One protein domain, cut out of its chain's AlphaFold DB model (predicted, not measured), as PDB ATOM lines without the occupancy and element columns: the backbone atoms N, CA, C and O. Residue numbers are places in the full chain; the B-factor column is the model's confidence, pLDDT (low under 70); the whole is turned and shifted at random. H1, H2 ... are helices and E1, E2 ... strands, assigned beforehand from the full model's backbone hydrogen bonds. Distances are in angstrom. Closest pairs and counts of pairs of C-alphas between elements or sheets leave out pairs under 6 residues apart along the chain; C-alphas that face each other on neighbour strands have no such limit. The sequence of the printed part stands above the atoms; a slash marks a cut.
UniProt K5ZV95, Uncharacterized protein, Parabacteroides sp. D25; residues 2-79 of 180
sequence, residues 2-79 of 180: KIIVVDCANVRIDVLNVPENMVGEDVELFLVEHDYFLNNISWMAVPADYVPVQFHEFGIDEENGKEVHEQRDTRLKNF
ATOM      1  N   LYS A   2     -23.872 -34.610   0.225       90.69
ATOM      2  CA  LYS A   2     -24.463 -34.062  -1.006       90.69
ATOM      3  C   LYS A   2     -25.947 -33.825  -0.791       90.69
ATOM      4  O   LYS A   2     -26.615 -34.724  -0.292       90.69
ATOM      5  N   ILE A   3     -26.454 -32.665  -1.191       94.12
ATOM      6  CA  ILE A   3     -27.895 -32.409  -1.274       94.12
ATOM      7  C   ILE A   3     -28.238 -32.243  -2.751       94.12
ATOM      8  O   ILE A   3     -27.658 -31.399  -3.431       94.12
ATOM      9  N   ILE A   4     -29.141 -33.078  -3.248       94.19
ATOM     10  CA  ILE A   4     -29.671 -33.014  -4.608       94.19
ATOM     11  C   ILE A   4     -30.994 -32.276  -4.522       94.19
ATOM     12  O   ILE A   4     -31.860 -32.689  -3.755       94.19
ATOM     13  N   VAL A   5     -31.151 -31.218  -5.304       95.19
ATOM     14  CA  VAL A   5     -32.386 -30.447  -5.403       95.19
ATOM     15  C   VAL A   5     -32.900 -30.536  -6.830       95.19
ATOM     16  O   VAL A   5     -32.189 -30.202  -7.770       95.19
ATOM     17  N   VAL A   6     -34.136 -30.985  -6.992       95.38
ATOM     18  CA  VAL A   6     -34.880 -30.959  -8.250       95.38
ATOM     19  C   VAL A   6     -35.818 -29.761  -8.189       95.38
ATOM     20  O   VAL A   6     -36.815 -29.788  -7.469       95.38
ATOM     21  N   ASP A   7     -35.477 -28.703  -8.918       93.12
ATOM     22  CA  ASP A   7     -36.282 -27.492  -9.034       93.12
ATOM     23  C   ASP A   7     -37.297 -27.650 -10.168       93.12
ATOM     24  O   ASP A   7     -36.970 -27.569 -11.358       93.12
ATOM     25  N   CYS A   8     -38.552 -27.875  -9.782       89.62
ATOM     26  CA  CYS A   8     -39.660 -28.081 -10.706       89.62
ATOM     27  C   CYS A   8     -40.078 -26.790 -11.418       89.62
ATOM     28  O   CYS A   8     -40.663 -26.858 -12.498       89.62
ATOM     29  N   ALA A   9     -39.803 -25.619 -10.835       90.06
ATOM     30  CA  ALA A   9     -40.155 -24.338 -11.439       90.06
ATOM     31  C   ALA A   9     -39.203 -23.978 -12.588       90.06
ATOM     32  O   ALA A   9     -39.637 -23.402 -13.585       90.06
ATOM     33  N   ASN A  10     -37.926 -24.350 -12.460       89.44
ATOM     34  CA  ASN A  10     -36.878 -24.016 -13.428       89.44
ATOM     35  C   ASN A  10     -36.383 -25.210 -14.263       89.44
ATOM     36  O   ASN A  10     -35.509 -25.025 -15.108       89.44
ATOM     37  N   VAL A  11     -36.927 -26.415 -14.046       92.12
ATOM     38  CA  VAL A  11     -36.499 -27.668 -14.702       92.12
ATOM     39  C   VAL A  11     -34.981 -27.854 -14.573       92.12
ATOM     40  O   VAL A  11     -34.260 -28.055 -15.550       92.12
ATOM     41  N   ARG A  12     -34.479 -27.728 -13.340       93.00
ATOM     42  CA  ARG A  12     -33.045 -27.768 -13.023       93.00
ATOM     43  C   ARG A  12     -32.772 -28.759 -11.900       93.00
ATOM     44  O   ARG A  12     -33.594 -28.930 -11.005       93.00
ATOM     45  N   ILE A  13     -31.604 -29.392 -11.947       92.50
ATOM     46  CA  ILE A  13     -31.073 -30.188 -10.841       92.50
ATOM     47  C   ILE A  13     -29.852 -29.460 -10.286       92.50
ATOM     48  O   ILE A  13     -28.880 -29.261 -11.013       92.50
ATOM     49  N   ASP A  14     -29.898 -29.095  -9.008       92.56
ATOM     50  CA  ASP A  14     -28.760 -28.543  -8.275       92.56
ATOM     51  C   ASP A  14     -28.145 -29.627  -7.391       92.56
ATOM     52  O   ASP A  14     -28.852 -30.372  -6.709       92.56
ATOM     53  N   VAL A  15     -26.815 -29.718  -7.383       91.88
ATOM     54  CA  VAL A  15     -26.085 -30.637  -6.502       91.88
ATOM     55  C   VAL A  15     -25.148 -29.854  -5.605       91.88
ATOM     56  O   VAL A  15     -24.115 -29.336  -6.026       91.88
ATOM     57  N   LEU A  16     -25.530 -29.782  -4.336       92.19
ATOM     58  CA  LEU A  16     -24.858 -29.012  -3.306       92.19
ATOM     59  C   LEU A  16     -23.849 -29.902  -2.585       92.19
ATOM     60  O   LEU A  16     -24.211 -30.934  -2.017       92.19
ATOM     61  N   ASN A  17     -22.578 -29.501  -2.589       90.62
ATOM     62  CA  ASN A  17     -21.540 -30.137  -1.783       90.62
ATOM     63  C   ASN A  17     -21.426 -29.417  -0.437       90.62
ATOM     64  O   ASN A  17     -20.754 -28.392  -0.349       90.62
ATOM     65  N   VAL A  18     -22.101 -29.934   0.590       90.19
ATOM     66  CA  VAL A  18     -22.255 -29.238   1.873       90.19
ATOM     67  C   VAL A  18     -21.453 -29.946   2.971       90.19
ATOM     68  O   VAL A  18     -21.644 -31.152   3.195       90.19
ATOM     69  N   PRO A  19     -20.540 -29.237   3.663       89.88
ATOM     70  CA  PRO A  19     -19.908 -29.732   4.882       89.88
ATOM     71  C   PRO A  19     -20.959 -30.103   5.933       89.88
ATOM     72  O   PRO A  19     -21.925 -29.368   6.131       89.88
ATOM     73  N   GLU A  20     -20.782 -31.226   6.629       85.06
ATOM     74  CA  GLU A  20     -21.789 -31.721   7.584       85.06
ATOM     75  C   GLU A  20     -22.102 -30.710   8.692       85.06
ATOM     76  O   GLU A  20     -23.250 -30.554   9.089       85.06
ATOM     77  N   ASN A  21     -21.102 -29.941   9.127       88.50
ATOM     78  CA  ASN A  21     -21.260 -28.909  10.147       88.50
ATOM     79  C   ASN A  21     -22.087 -27.689   9.695       88.50
ATOM     80  O   ASN A  21     -22.404 -26.854  10.538       88.50
ATOM     81  N   MET A  22     -22.401 -27.551   8.401       88.94
ATOM     82  CA  MET A  22     -23.234 -26.461   7.874       88.94
ATOM     83  C   MET A  22     -24.712 -26.832   7.740       88.94
ATOM     84  O   MET A  22     -25.550 -25.942   7.768       88.94
ATOM     85  N   VAL A  23     -25.036 -28.121   7.605       84.19
ATOM     86  CA  VAL A  23     -26.424 -28.594   7.432       84.19
ATOM     87  C   VAL A  23     -27.226 -28.480   8.741       84.19
ATOM     88  O   VAL A  23     -28.451 -28.528   8.729       84.19
ATOM     89  N   GLY A  24     -26.553 -28.260   9.878       79.38
ATOM     90  CA  GLY A  24     -27.205 -28.161  11.181       79.38
ATOM     91  C   GLY A  24     -27.965 -29.448  11.522       79.38
ATOM     92  O   GLY A  24     -27.512 -30.544  11.197       79.38
ATOM     93  N   GLU A  25     -29.116 -29.311  12.183       80.44
ATOM     94  CA  GLU A  25     -30.018 -30.440  12.466       80.44
ATOM     95  C   GLU A  25     -31.075 -30.653  11.368       80.44
ATOM     96  O   GLU A  25     -31.701 -31.712  11.332       80.44
ATOM     97  N   ASP A  26     -31.270 -29.678  10.470       89.44
ATOM     98  CA  ASP A  26     -32.367 -29.672   9.500       89.44
ATOM     99  C   ASP A  26     -31.926 -29.156   8.122       89.44
ATOM    100  O   ASP A  26     -31.589 -27.984   7.932       89.44
ATOM    101  N   VAL A  27     -31.984 -30.053   7.135       92.94
ATOM    102  CA  VAL A  27     -31.667 -29.756   5.736       92.94
ATOM    103  C   VAL A  27     -32.651 -28.745   5.139       92.94
ATOM    104  O   VAL A  27     -32.243 -27.921   4.323       92.94
ATOM    105  N   GLU A  28     -33.928 -28.769   5.529       94.75
ATOM    106  CA  GLU A  28     -34.923 -27.830   4.997       94.75
ATOM    107  C   GLU A  28     -34.634 -26.403   5.450       94.75
ATOM    108  O   GLU A  28     -34.722 -25.475   4.643       94.75
ATOM    109  N   LEU A  29     -34.220 -26.234   6.709       94.00
ATOM    110  CA  LEU A  29     -33.778 -24.943   7.224       94.00
ATOM    111  C   LEU A  29     -32.570 -24.432   6.434       94.00
ATOM    112  O   LEU A  29     -32.603 -23.301   5.957       94.00
ATOM    113  N   PHE A  30     -31.559 -25.283   6.217       95.06
ATOM    114  CA  PHE A  30     -30.403 -24.939   5.387       95.06
ATOM    115  C   PHE A  30     -30.831 -24.481   3.982       95.06
ATOM    116  O   PHE A  30     -30.343 -23.467   3.490       95.06
ATOM    117  N   LEU A  31     -31.761 -25.192   3.338       95.81
ATOM    118  CA  LEU A  31     -32.252 -24.844   2.003       95.81
ATOM    119  C   LEU A  31     -32.983 -23.490   1.993       95.81
ATOM    120  O   LEU A  31     -32.703 -22.658   1.132       95.81
ATOM    121  N   VAL A  32     -33.865 -23.229   2.962       95.19
ATOM    122  CA  VAL A  32     -34.582 -21.944   3.075       95.19
ATOM    123  C   VAL A  32     -33.622 -20.782   3.338       95.19
ATOM    124  O   VAL A  32     -33.777 -19.719   2.741       95.19
ATOM    125  N   GLU A  33     -32.612 -20.980   4.189       95.19
ATOM    126  CA  GLU A  33     -31.570 -19.979   4.462       95.19
ATOM    127  C   GLU A  33     -30.707 -19.652   3.232       95.19
ATOM    128  O   GLU A  33     -30.073 -18.598   3.196       95.19
ATOM    129  N   HIS A  34     -30.714 -20.520   2.215       94.56
ATOM    130  CA  HIS A  34     -30.011 -20.348   0.940       94.56
ATOM    131  C   HIS A  34     -30.978 -20.135  -0.240       94.56
ATOM    132  O   HIS A  34     -30.682 -20.536  -1.367       94.56
ATOM    133  N   ASP A  35     -32.126 -19.498   0.016       94.69
ATOM    134  CA  ASP A  35     -33.098 -19.025  -0.983       94.69
ATOM    135  C   ASP A  35     -33.825 -20.122  -1.791       94.69
ATOM    136  O   ASP A  35     -34.427 -19.846  -2.835       94.69
ATOM    137  N   TYR A  36     -33.847 -21.367  -1.306       95.06
ATOM    138  CA  TYR A  36     -34.681 -22.408  -1.903       95.06
ATOM    139  C   TYR A  36     -36.123 -22.324  -1.397       95.06
ATOM    140  O   TYR A  36     -36.410 -22.366  -0.199       95.06
ATOM    141  N   PHE A  37     -37.070 -22.288  -2.333       94.19
ATOM    142  CA  PHE A  37     -38.497 -22.333  -2.028       94.19
ATOM    143  C   PHE A  37     -38.973 -23.786  -1.961       94.19
ATOM    144  O   PHE A  37     -39.228 -24.394  -2.999       94.19
ATOM    145  N   LEU A  38     -39.148 -24.323  -0.748       93.62
ATOM    146  CA  LEU A  38     -39.510 -25.733  -0.512       93.62
ATOM    147  C   LEU A  38     -40.745 -26.205  -1.300       93.62
ATOM    148  O   LEU A  38     -40.799 -27.347  -1.736       93.62
ATOM    149  N   ASN A  39     -41.711 -25.318  -1.559       94.75
ATOM    150  CA  ASN A  39     -42.916 -25.645  -2.333       94.75
ATOM    151  C   ASN A  39     -42.659 -25.907  -3.830       94.75
ATOM    152  O   ASN A  39     -43.535 -26.440  -4.506       94.75
ATOM    153  N   ASN A  40     -41.496 -25.509  -4.350       93.75
ATOM    154  CA  ASN A  40     -41.140 -25.627  -5.766       93.75
ATOM    155  C   ASN A  40     -40.082 -26.704  -6.023       93.75
ATOM    156  O   ASN A  40     -39.740 -26.948  -7.181       93.75
ATOM    157  N   ILE A  41     -39.556 -27.327  -4.967       96.00
ATOM    158  CA  ILE A  41     -38.443 -28.261  -5.073       96.00
ATOM    159  C   ILE A  41     -38.779 -29.621  -4.470       96.00
ATOM    160  O   ILE A  41     -39.606 -29.752  -3.574       96.00
ATOM    161  N   SER A  42     -38.096 -30.652  -4.948       95.38
ATOM    162  CA  SER A  42     -37.915 -31.915  -4.228       95.38
ATOM    163  C   SER A  42     -36.434 -32.080  -3.934       95.38
ATOM    164  O   SER A  42     -35.611 -31.710  -4.767       95.38
ATOM    165  N   TRP A  43     -36.067 -32.612  -2.771       94.88
ATOM    166  CA  TRP A  43     -34.659 -32.730  -2.403       94.88
ATOM    167  C   TRP A  43     -34.334 -34.055  -1.710       94.88
ATOM    168  O   TRP A  43     -35.209 -34.720  -1.158       94.88
ATOM    169  N   MET A  44     -33.060 -34.447  -1.761       93.81
ATOM    170  CA  MET A  44     -32.519 -35.610  -1.054       93.81
ATOM    171  C   MET A  44     -31.095 -35.324  -0.576       93.81
ATOM    172  O   MET A  44     -30.286 -34.792  -1.334       93.81
ATOM    173  N   ALA A  45     -30.767 -35.722   0.654       92.00
ATOM    174  CA  ALA A  45     -29.420 -35.630   1.210       92.00
ATOM    175  C   ALA A  45     -28.763 -37.018   1.302       92.00
ATOM    176  O   ALA A  45     -29.359 -37.957   1.827       92.00
ATOM    177  N   VAL A  46     -27.533 -37.152   0.796       89.00
ATOM    178  CA  VAL A  46     -26.799 -38.425   0.720       89.00
ATOM    179  C   VAL A  46     -25.354 -38.244   1.214       89.00
ATOM    180  O   VAL A  46     -24.668 -37.306   0.785       89.00
ATOM    181  N   PRO A  47     -24.839 -39.123   2.093       86.81
ATOM    182  CA  PRO A  47     -23.435 -39.124   2.498       86.81
ATOM    183  C   PRO A  47     -22.579 -39.851   1.447       86.81
ATOM    184  O   PRO A  47     -22.162 -40.987   1.649       86.81
ATOM    185  N   ALA A  48     -22.355 -39.216   0.295       83.31
ATOM    186  CA  ALA A  48     -21.561 -39.782  -0.797       83.31
ATOM    187  C   ALA A  48     -20.610 -38.748  -1.416       83.31
ATOM    188  O   ALA A  48     -20.888 -37.549  -1.406       83.31
ATOM    189  N   ASP A  49     -19.502 -39.210  -1.998       79.50
ATOM    190  CA  ASP A  49     -18.545 -38.339  -2.698       79.50
ATOM    191  C   ASP A  49     -19.067 -37.883  -4.068       79.50
ATOM    192  O   ASP A  49     -18.759 -36.784  -4.540       79.50
ATOM    193  N   TYR A  50     -19.919 -38.707  -4.678       82.06
ATOM    194  CA  TYR A  50     -20.599 -38.462  -5.946       82.06
ATOM    195  C   TYR A  50     -22.062 -38.907  -5.869       82.06
ATOM    196  O   TYR A  50     -22.445 -39.674  -4.985       82.06
ATOM    197  N   VAL A  51     -22.874 -38.449  -6.818       87.00
ATOM    198  CA  VAL A  51     -24.264 -38.892  -6.964       87.00
ATOM    199  C   VAL A  51     -24.324 -39.948  -8.071       87.00
ATOM    200  O   VAL A  51     -23.967 -39.627  -9.204       87.00
ATOM    201  N   PRO A  52     -24.719 -41.204  -7.796       87.19
ATOM    202  CA  PRO A  52     -24.907 -42.190  -8.855       87.19
ATOM    203  C   PRO A  52     -26.064 -41.752  -9.754       87.19
ATOM    204  O   PRO A  52     -27.111 -41.323  -9.268       87.19
ATOM    205  N   VAL A  53     -25.873 -41.858 -11.064       88.56
ATOM    206  CA  VAL A  53     -26.908 -41.562 -12.054       88.56
ATOM    207  C   VAL A  53     -26.984 -42.731 -13.014       88.56
ATOM    208  O   VAL A  53     -25.970 -43.179 -13.536       88.56
ATOM    209  N   GLN A  54     -28.195 -43.213 -13.248       92.62
ATOM    210  CA  GLN A  54     -28.463 -44.283 -14.190       92.62
ATOM    211  C   GLN A  54     -29.288 -43.709 -15.333       92.62
ATOM    212  O   GLN A  54     -30.350 -43.123 -15.113       92.62
ATOM    213  N   PHE A  55     -28.778 -43.837 -16.551       92.62
ATOM    214  CA  PHE A  55     -29.534 -43.507 -17.747       92.62
ATOM    215  C   PHE A  55     -30.248 -44.758 -18.234       92.62
ATOM    216  O   PHE A  55     -29.639 -45.823 -18.330       92.62
ATOM    217  N   HIS A  56     -31.530 -44.604 -18.543       95.06
ATOM    218  CA  HIS A  56     -32.343 -45.643 -19.150       95.06
ATOM    219  C   HIS A  56     -32.786 -45.147 -20.516       95.06
ATOM    220  O   HIS A  56     -33.412 -44.090 -20.615       95.06
ATOM    221  N   GLU A  57     -32.470 -45.917 -21.546       94.19
ATOM    222  CA  GLU A  57     -32.932 -45.672 -22.902       94.19
ATOM    223  C   GLU A  57     -33.915 -46.774 -23.281       94.19
ATOM    224  O   GLU A  57     -33.588 -47.960 -23.241       94.19
ATOM    225  N   PHE A  58     -35.151 -46.376 -23.577       95.56
ATOM    226  CA  PHE A  58     -36.217 -47.279 -23.994       95.56
ATOM    227  C   PHE A  58     -36.485 -47.059 -25.478       95.56
ATOM    228  O   PHE A  58     -36.684 -45.923 -25.915       95.56
ATOM    229  N   GLY A  59     -36.522 -48.146 -26.239       94.06
ATOM    230  CA  GLY A  59     -36.737 -48.125 -27.678       94.06
ATOM    231  C   GLY A  59     -37.579 -49.302 -28.153       94.06
ATOM    232  O   GLY A  59     -38.030 -50.140 -27.371       94.06
ATOM    233  N   ILE A  60     -37.784 -49.362 -29.464       96.12
ATOM    234  CA  ILE A  60     -38.411 -50.495 -30.139       96.12
ATOM    235  C   ILE A  60     -37.432 -50.972 -31.206       96.12
ATOM    236  O   ILE A  60     -36.985 -50.176 -32.028       96.12
ATOM    237  N   ASP A  61     -37.106 -52.259 -31.184       93.00
ATOM    238  CA  ASP A  61     -36.306 -52.922 -32.209       93.00
ATOM    239  C   ASP A  61     -37.042 -52.869 -33.558       93.00
ATOM    240  O   ASP A  61     -38.177 -53.340 -33.680       93.00
ATOM    241  N   GLU A  62     -36.414 -52.273 -34.571       90.31
ATOM    242  CA  GLU A  62     -37.037 -52.060 -35.881       90.31
ATOM    243  C   GLU A  62     -37.262 -53.363 -36.672       90.31
ATOM    244  O   GLU A  62     -38.145 -53.409 -37.530       90.31
ATOM    245  N   GLU A  63     -36.513 -54.433 -36.390       91.38
ATOM    246  CA  GLU A  63     -36.618 -55.704 -37.115       91.38
ATOM    247  C   GLU A  63     -37.739 -56.589 -36.573       91.38
ATOM    248  O   GLU A  63     -38.454 -57.247 -37.334       91.38
ATOM    249  N   ASN A  64     -37.882 -56.642 -35.248       92.25
ATOM    250  CA  ASN A  64     -38.798 -57.572 -34.588       92.25
ATOM    251  C   ASN A  64     -39.919 -56.889 -33.787       92.25
ATOM    252  O   ASN A  64     -40.819 -57.581 -33.299       92.25
ATOM    253  N   GLY A  65     -39.903 -55.558 -33.684       93.06
ATOM    254  CA  GLY A  65     -40.936 -54.756 -33.029       93.06
ATOM    255  C   GLY A  65     -41.006 -54.931 -31.512       93.06
ATOM    256  O   GLY A  65     -42.010 -54.546 -30.910       93.06
ATOM    257  N   LYS A  66     -40.003 -55.556 -30.884       95.31
ATOM    258  CA  LYS A  66     -39.958 -55.734 -29.429       95.31
ATOM    259  C   LYS A  66     -39.396 -54.500 -28.746       95.31
ATOM    260  O   LYS A  66     -38.547 -53.802 -29.288       95.31
ATOM    261  N   GLU A  67     -39.854 -54.272 -27.523       96.12
ATOM    262  CA  GLU A  67     -39.263 -53.276 -26.638       96.12
ATOM    263  C   GLU A  67     -37.814 -53.655 -26.313       96.12
ATOM    264  O   GLU A  67     -37.520 -54.811 -25.987       96.12
ATOM    265  N   VAL A  68     -36.928 -52.669 -26.399       95.69
ATOM    266  CA  VAL A  68     -35.535 -52.765 -25.968       95.69
ATOM    267  C   VAL A  68     -35.283 -51.734 -24.876       95.69
ATOM    268  O   VAL A  68     -35.831 -50.632 -24.905       95.69
ATOM    269  N   HIS A  69     -34.469 -52.114 -23.898       96.00
ATOM    270  CA  HIS A  69     -34.096 -51.271 -22.769       96.00
ATOM    271  C   HIS A  69     -32.588 -51.381 -22.553       96.00
ATOM    272  O   HIS A  69     -32.076 -52.470 -22.295       96.00
ATOM    273  N   GLU A  70     -31.893 -50.253 -22.666       93.50
ATOM    274  CA  GLU A  70     -30.478 -50.131 -22.334       93.50
ATOM    275  C   GLU A  70     -30.304 -49.326 -21.044       93.50
ATOM    276  O   GLU A  70     -31.040 -48.372 -20.761       93.50
ATOM    277  N   GLN A  71     -29.329 -49.735 -20.238       95.62
ATOM    278  CA  GLN A  71     -28.982 -49.088 -18.984       95.62
ATOM    279  C   GLN A  71     -27.507 -48.708 -19.000       95.62
ATOM    280  O   GLN A  71     -26.646 -49.550 -19.254       95.62
ATOM    281  N   ARG A  72     -27.220 -47.455 -18.642       91.56
ATOM    282  CA  ARG A  72     -25.851 -46.972 -18.472       91.56
ATOM    283  C   ARG A  72     -25.673 -46.300 -17.122       91.56
ATOM    284  O   ARG A  72     -26.333 -45.304 -16.824       91.56
ATOM    285  N   ASP A  73     -24.733 -46.816 -16.342       88.12
ATOM    286  CA  ASP A  73     -24.349 -46.247 -15.055       88.12
ATOM    287  C   ASP A  73     -23.320 -45.122 -15.230       88.12
ATOM    288  O   ASP A  73     -22.343 -45.236 -15.970       88.12
ATOM    289  N   THR A  74     -23.536 -44.010 -14.534       85.12
ATOM    290  CA  THR A  74     -22.611 -42.881 -14.460       85.12
ATOM    291  C   THR A  74     -22.619 -42.256 -13.064       85.12
ATOM    292  O   THR A  74     -23.293 -42.713 -12.135       85.12
ATOM    293  N   ARG A  75     -21.844 -41.186 -12.894       84.81
ATOM    294  CA  ARG A  75     -21.732 -40.440 -11.646       84.81
ATOM    295  C   ARG A  75     -21.841 -38.953 -11.943       84.81
ATOM    296  O   ARG A  75     -21.045 -38.415 -12.704       84.81
ATOM    297  N   LEU A  76     -22.793 -38.274 -11.312       81.25
ATOM    298  CA  LEU A  76     -22.812 -36.821 -11.284       81.25
ATOM    299  C   LEU A  76     -21.848 -36.346 -10.193       81.25
ATOM    300  O   LEU A  76     -22.073 -36.532  -8.991       81.25
ATOM    301  N   LYS A  77     -20.741 -35.756 -10.632       74.75
ATOM    302  CA  LYS A  77     -19.679 -35.223  -9.782       74.75
ATOM    303  C   LYS A  77     -19.303 -33.845 -10.316       74.75
ATOM    304  O   LYS A  77     -19.256 -33.626 -11.523       74.75
ATOM    305  N   ASN A  78     -19.105 -32.895  -9.406       74.06
ATOM    306  CA  ASN A  78     -18.597 -31.577  -9.767       74.06
ATOM    307  C   ASN A  78     -17.090 -31.707  -9.979       74.06
ATOM    308  O   ASN A  78     -16.339 -31.712  -9.003       74.06
ATOM    309  N   PHE A  79     -16.679 -31.895 -11.225       69.06
ATOM    310  CA  PHE A  79     -15.273 -31.935 -11.587       69.06
ATOM    311  C   PHE A  79     -14.753 -30.526 -11.823       69.06
ATOM    312  O   PHE A  79     -15.350 -29.755 -12.579       69.06
TER     313      PHE A  79
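Overview. This is residues 2 to 79 of the 180 residues of an uncharacterized protein of Parabacteroides sp. D25 (UniProt K5ZV95). A small three-stranded sheet, E2, E1 and E3, is grazed by the short helix H1, and a long hairpin of E4 and E5 reaches away from this body as an arm that makes most of the length. The printed part has 78 residues, with one named helix and five named strands in the order E1, E2, H1, E3, E4, E5. Both sheets, E2 - E1 - E3 and E4 - E5, are antiparallel, and the class is mostly strand. The whole is only just loose, close to extended, with a radius of gyration of the C-alphas of 17.2 A and spans of 56 by 27 by 20 A.

Along the chain. Find C-alpha 2 at (-24.463, -34.062, -1.006), where E1, residues 2 to 7, begins. E2 is residues 12 to 17, H1 residues 27 to 33 and E3 residues 41 to 46. From C-alpha 51 at (-24.264, -38.892, -6.964), E4 runs 29.5 A to residue 60. E5, residues 67 to 76, covers 27.9 A and ends at (-22.812, -36.821, -11.284).

Arrangement. Look first at E1, the inner strand: it forms a hairpin with E2, at 162 degrees, with N 5 and O 14 2.8 A apart. On E3, at 166 degrees to E1, find N 44 2.9 A from O 4. E2, H1 and E3 make a split strand-helix-strand unit, two strands running the same way with E1 between them, and its crossover is right-handed. H1 is on this sheet but only grazes it, with residues 27 to 31; its closest C-alpha pair with E3 is Val 27 and Ala 45, 7.7 A. In H1 every O i to N i+4 pair is within hydrogen-bond range. The hairpin E4 and E5 stands at 161 degrees, with N 55 and O 72 2.9 A apart. Between E1 and E4 the closest C-alphas are those of Lys 2 and Val 51, 7.7 A; E3 and E5 are apart.

Size, cuts and confidence. The C-alphas farthest apart, those of Asn 21 and Glu 63, are 56.5 A from each other. The printed part has no cut, and no link between named elements is long. Mean pLDDT of the printed part is 90.7; residue 79 alone is under 70.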